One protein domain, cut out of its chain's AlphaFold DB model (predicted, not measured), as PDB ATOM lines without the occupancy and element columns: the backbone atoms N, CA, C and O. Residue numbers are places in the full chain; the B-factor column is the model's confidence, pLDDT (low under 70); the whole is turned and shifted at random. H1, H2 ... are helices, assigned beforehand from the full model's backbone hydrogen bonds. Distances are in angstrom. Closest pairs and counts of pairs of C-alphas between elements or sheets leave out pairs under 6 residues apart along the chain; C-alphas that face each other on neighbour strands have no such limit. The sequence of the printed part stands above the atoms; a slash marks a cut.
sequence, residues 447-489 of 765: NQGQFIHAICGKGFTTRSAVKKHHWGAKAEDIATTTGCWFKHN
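AT A GLANCE: This is residues 447 to 489 of the 765 residues of an uncharacterized protein of Trematosphaeria pertusa (UniProt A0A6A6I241). With little regular structure, this is mostly loop around one short helix, H1: the stretch before it folds back on itself in a loose loop, and the stretch after it loops out the other way before H2, a single short turn that touches H1. The printed part has 43 residues, with two named helices in the order H1, H2 and no named strand. The class is all helix, but the named elements hold only 13 residues. The whole is compact, with a radius of gyration of the C-alphas of 10.0 A, and elongated, spanning 30 by 17 by 11 A.

IN THESE COORDINATES: H1, residues 463 to 471, is 12.6 A long and begins at C-alpha 463 (22.943, -38.009, 8.237). H2, residues 484 to 487, ends at C-alpha 487 (27.345, -37.739, 27.117).

HOW THE PARTS SIT: H1 and H2 touch; their closest C-alphas, of His 470 and Cys 484, are 4.6 A apart. Residues 451 to 452 pair antiparallel with residues 459 to 460. In H1, every O i to N i+4 pair is within hydrogen-bond range; H2 is too short for such a pair.

THE WHOLE: The C-alphas farthest apart, of Asn 447 and Ala 479, are 30.3 A apart. The printed part has no cut. The link from H1 to H2 is long, 12 residues. Residues 447 to 448 and 475 to 478 have pLDDT under 70.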
ATOM      1  N   ASN A 447      15.842 -52.349  12.158       54.09
ATOM      2  CA  ASN A 447      15.992 -51.029  11.549       54.09
ATOM      3  C   ASN A 447      17.377 -50.442  11.873       54.09
ATOM      4  O   ASN A 447      17.482 -49.385  12.494       54.09
ATOM      5  N   GLN A 448      18.448 -51.124  11.459       68.25
ATOM      6  CA  GLN A 448      19.752 -50.472  11.341       68.25
ATOM      7  C   GLN A 448      19.658 -49.459  10.195       68.25
ATOM      8  O   GLN A 448      19.646 -49.823   9.022       68.25
ATOM      9  N   GLY A 449      19.495 -48.181  10.540       79.44
ATOM     10  CA  GLY A 449      19.555 -47.104   9.559       79.44
ATOM     11  C   GLY A 449      20.952 -47.010   8.935       79.44
ATOM     12  O   GLY A 449      21.938 -47.344   9.588       79.44
ATOM     13  N   GLN A 450      21.021 -46.539   7.687       90.56
ATOM     14  CA  GLN A 450      22.238 -46.511   6.860       90.56
ATOM     15  C   GLN A 450      23.428 -45.761   7.487       90.56
ATOM     16  O   GLN A 450      24.561 -45.973   7.068       90.56
ATOM     17  N   PHE A 451      23.192 -44.902   8.483       90.62
ATOM     18  CA  PHE A 451      24.222 -44.108   9.147       90.62
ATOM     19  C   PHE A 451      24.348 -44.525  10.616       90.62
ATOM     20  O   PHE A 451      23.474 -44.217  11.426       90.62
ATOM     21  N   ILE A 452      25.433 -45.209  10.980       89.00
ATOM     22  CA  ILE A 452      25.715 -45.592  12.370       89.00
ATOM     23  C   ILE A 452      26.539 -44.488  13.036       89.00
ATOM     24  O   ILE A 452      27.572 -44.066  12.523       89.00
ATOM     25  N   HIS A 453      26.091 -44.004  14.193       89.00
ATOM     26  CA  HIS A 453      26.827 -43.000  14.949       89.00
ATOM     27  C   HIS A 453      27.978 -43.641  15.736       89.00
ATOM     28  O   HIS A 453      27.737 -44.328  16.729       89.00
ATOM     29  N   ALA A 454      29.218 -43.368  15.322       86.25
ATOM     30  CA  ALA A 454      30.431 -44.009  15.841       86.25
ATOM     31  C   ALA A 454      30.615 -43.930  17.372       86.25
ATOM     32  O   ALA A 454      31.217 -44.820  17.955       86.25
ATOM     33  N   ILE A 455      30.082 -42.899  18.041       88.31
ATOM     34  CA  ILE A 455      30.266 -42.717  19.493       88.31
ATOM     35  C   ILE A 455      29.348 -43.640  20.319       88.31
ATOM     36  O   ILE A 455      29.725 -44.069  21.403       88.31
ATOM     37  N   CYS A 456      28.141 -43.951  19.830       92.56
ATOM     38  CA  CYS A 456      27.125 -44.676  20.611       92.56
ATOM     39  C   CYS A 456      26.500 -45.884  19.894       92.56
ATOM     40  O   CYS A 456      25.489 -46.410  20.362       92.56
ATOM     41  N   GLY A 457      27.006 -46.258  18.715       92.31
ATOM     42  CA  GLY A 457      26.545 -47.405  17.923       92.31
ATOM     43  C   GLY A 457      25.106 -47.326  17.388       92.31
ATOM     44  O   GLY A 457      24.599 -48.302  16.840       92.31
ATOM     45  N   LYS A 458      24.406 -46.193  17.537       93.88
ATOM     46  CA  LYS A 458      22.999 -46.072  17.115       93.88
ATOM     47  C   LYS A 458      22.902 -45.859  15.608       93.88
ATOM     48  O   LYS A 458      23.558 -44.971  15.073       93.88
ATOM     49  N   GLY A 459      22.061 -46.651  14.944       93.38
ATOM     50  CA  GLY A 459      21.740 -46.499  13.524       93.38
ATOM     51  C   GLY A 459      20.659 -45.443  13.277       93.38
ATOM     52  O   GLY A 459      19.649 -45.400  13.978       93.38
ATOM     53  N   PHE A 460      20.857 -44.623  12.249       94.50
ATOM     54  CA  PHE A 460      19.983 -43.526  11.839       94.50
ATOM     55  C   PHE A 460      19.674 -43.612  10.345       94.50
ATOM     56  O   PHE A 460      20.518 -43.988   9.535       94.50
ATOM     57  N   THR A 461      18.452 -43.251   9.958       94.00
ATOM     58  CA  THR A 461      18.006 -43.299   8.554       94.00
ATOM     59  C   THR A 461      18.599 -42.189   7.689       94.00
ATOM     60  O   THR A 461      18.636 -42.336   6.474       94.00
ATOM     61  N   THR A 462      19.070 -41.086   8.284       94.25
ATOM     62  CA  THR A 462      19.686 -39.961   7.560       94.25
ATOM     63  C   THR A 462      20.851 -39.357   8.346       94.25
ATOM     64  O   THR A 462      20.819 -39.309   9.579       94.25
ATOM     65  N   ARG A 463      21.835 -38.782   7.638       89.19
ATOM     66  CA  ARG A 463      22.943 -38.009   8.237       89.19
ATOM     67  C   ARG A 463      22.448 -36.834   9.102       89.19
ATOM     68  O   ARG A 463      23.042 -36.531  10.132       89.19
ATOM     69  N   SER A 464      21.311 -36.223   8.751       89.50
ATOM     70  CA  SER A 464      20.691 -35.153   9.554       89.50
ATOM     71  C   SER A 464      20.164 -35.638  10.915       89.50
ATOM     72  O   SER A 464      20.247 -34.910  11.905       89.50
ATOM     73  N   ALA A 465      19.684 -36.886  10.996       92.69
ATOM     74  CA  ALA A 465      19.283 -37.503  12.256       92.69
ATOM     75  C   ALA A 465      20.501 -37.857  13.129       92.69
ATOM     76  O   ALA A 465      20.432 -37.673  14.342       92.69
ATOM     77  N   VAL A 466      21.636 -38.245  12.525       93.44
ATOM     78  CA  VAL A 466      22.923 -38.360  13.241       93.44
ATOM     79  C   VAL A 466      23.329 -37.006  13.832       93.44
ATOM     80  O   VAL A 466      23.600 -36.940  15.027       93.44
ATOM     81  N   LYS A 467      23.294 -35.913  13.048       90.50
ATOM     82  CA  LYS A 467      23.651 -34.561  13.533       90.50
ATOM     83  C   LYS A 467      22.774 -34.124  14.715       90.50
ATOM     84  O   LYS A 467      23.300 -33.685  15.734       90.50
ATOM     85  N   LYS A 468      21.453 -34.327  14.634       92.38
ATOM     86  CA  LYS A 468      20.521 -34.076  15.755       92.38
ATOM     87  C   LYS A 468      20.752 -34.998  16.956       92.38
ATOM     88  O   LYS A 468      20.486 -34.612  18.086       92.38
ATOM     89  N   HIS A 469      21.240 -36.220  16.759       93.06
ATOM     90  CA  HIS A 469      21.614 -37.063  17.892       93.06
ATOM     91  C   HIS A 469      22.906 -36.584  18.570       93.06
ATOM     92  O   HIS A 469      23.026 -36.652  19.793       93.06
ATOM     93  N   HIS A 470      23.849 -36.083  17.778       88.19
ATOM     94  CA  HIS A 470      25.156 -35.603  18.210       88.19
ATOM     95  C   HIS A 470      25.048 -34.354  19.099       88.19
ATOM     96  O   HIS A 470      25.486 -34.396  20.248       88.19
ATOM     97  N   TRP A 471      24.368 -33.316  18.596       87.19
ATOM     98  CA  TRP A 471      24.174 -32.003  19.234       87.19
ATOM     99  C   TRP A 471      22.852 -31.876  20.018       87.19
ATOM    100  O   TRP A 471      22.530 -30.832  20.568       87.19
ATOM    101  N   GLY A 472      22.020 -32.918  20.055       87.25
ATOM    102  CA  GLY A 472      20.686 -32.824  20.650       87.25
ATOM    103  C   GLY A 472      19.714 -31.962  19.825       87.25
ATOM    104  O   GLY A 472      19.793 -31.863  18.600       87.25
ATOM    105  N   ALA A 473      18.723 -31.367  20.496       81.00
ATOM    106  CA  ALA A 473      17.568 -30.752  19.828       81.00
ATOM    107  C   ALA A 473      17.884 -29.495  18.988       81.00
ATOM    108  O   ALA A 473      17.076 -29.124  18.135       81.00
ATOM    109  N   LYS A 474      19.036 -28.852  19.210       80.19
ATOM    110  CA  LYS A 474      19.510 -27.670  18.475       80.19
ATOM    111  C   LYS A 474      20.890 -27.980  17.897       80.19
ATOM    112  O   LYS A 474      21.735 -28.508  18.603       80.19
ATOM    113  N   ALA A 475      21.125 -27.641  16.633       63.62
ATOM    114  CA  ALA A 475      22.327 -28.070  15.909       63.62
ATOM    115  C   ALA A 475      23.611 -27.268  16.222       63.62
ATOM    116  O   ALA A 475      24.654 -27.599  15.670       63.62
ATOM    117  N   GLU A 476      23.513 -26.229  17.059       68.75
ATOM    118  CA  GLU A 476      24.551 -25.211  17.320       68.75
ATOM    119  C   GLU A 476      24.663 -24.845  18.816       68.75
ATOM    120  O   GLU A 476      25.457 -23.995  19.206       68.75
ATOM    121  N   ASP A 477      23.854 -25.461  19.683       69.94
ATOM    122  CA  ASP A 477      23.858 -25.164  21.117       69.94
ATOM    123  C   ASP A 477      24.953 -26.010  21.789       69.94
ATOM    124  O   ASP A 477      24.742 -27.165  22.157       69.94
ATOM    125  N   ILE A 478      26.156 -25.436  21.882       66.12
ATOM    126  CA  ILE A 478      27.371 -26.073  22.429       66.12
ATOM    127  C   ILE A 478      27.153 -26.544  23.884       66.12
ATOM    128  O   ILE A 478      27.759 -27.518  24.322       66.12
ATOM    129  N   ALA A 479      26.218 -25.927  24.617       71.88
ATOM    130  CA  ALA A 479      25.853 -26.290  25.989       71.88
ATOM    131  C   ALA A 479      24.817 -27.439  26.083       71.88
ATOM    132  O   ALA A 479      24.212 -27.661  27.137       71.88
ATOM    133  N   THR A 480      24.572 -28.188  25.001       73.81
ATOM    134  CA  THR A 480      23.551 -29.250  24.956       73.81
ATOM    135  C   THR A 480      23.903 -30.493  25.770       73.81
ATOM    136  O   THR A 480      24.337 -31.525  25.257       73.81
ATOM    137  N   THR A 481      23.501 -30.470  27.041       77.44
ATOM    138  CA  THR A 481      23.537 -31.608  27.984       77.44
ATOM    139  C   THR A 481      22.823 -32.887  27.507       77.44
ATOM    140  O   THR A 481      22.938 -33.950  28.119       77.44
ATOM    141  N   THR A 482      22.056 -32.809  26.415       82.88
ATOM    142  CA  THR A 482      21.268 -33.916  25.849       82.88
ATOM    143  C   THR A 482      21.909 -34.586  24.632       82.88
ATOM    144  O   THR A 482      21.477 -35.683  24.260       82.88
ATOM    145  N   GLY A 483      22.927 -33.965  24.027       89.25
ATOM    146  CA  GLY A 483      23.625 -34.492  22.858       89.25
ATOM    147  C   GLY A 483      24.457 -35.738  23.171       89.25
ATOM    148  O   GLY A 483      24.950 -35.929  24.284       89.25
ATOM    149  N   CYS A 484      24.643 -36.601  22.173       91.31
ATOM    150  CA  CYS A 484      25.571 -37.724  22.282       91.31
ATOM    151  C   CYS A 484      27.023 -37.259  22.488       91.31
ATOM    152  O   CYS A 484      27.799 -37.985  23.097       91.31
ATOM    153  N   TRP A 485      27.385 -36.063  22.014       87.31
ATOM    154  CA  TRP A 485      28.710 -35.480  22.237       87.31
ATOM    155  C   TRP A 485      28.975 -35.227  23.726       87.31
ATOM    156  O   TRP A 485      29.919 -35.774  24.294       87.31
ATOM    157  N   PHE A 486      28.058 -34.502  24.379       88.56
ATOM    158  CA  PHE A 486      28.117 -34.188  25.807       88.56
ATOM    159  C   PHE A 486      28.169 -35.450  26.678       88.56
ATOM    160  O   PHE A 486      28.964 -35.534  27.604       88.56
ATOM    161  N   LYS A 487      27.370 -36.475  26.353       88.69
ATOM    162  CA  LYS A 487      27.345 -37.739  27.117       88.69
ATOM    163  C   LYS A 487      28.652 -38.531  27.099       88.69
ATOM    164  O   LYS A 487      28.808 -39.424  27.925       88.69
ATOM    165  N   HIS A 488      29.538 -38.254  26.149       86.00
ATOM    166  CA  HIS A 488      30.791 -38.980  25.957       86.00
ATOM    167  C   HIS A 488      32.027 -38.071  26.100       86.00
ATOM    168  O   HIS A 488      33.104 -38.465  25.663       86.00
ATOM    169  N   ASN A 489      31.875 -36.880  26.707       85.19
ATOM    170  CA  ASN A 489      32.959 -35.949  27.062       85.19
ATOM    171  C   ASN A 489      33.986 -35.694  25.937       85.19
ATOM    172  O   ASN A 489      35.187 -35.635  26.192       85.19
TER     173      ASN A 489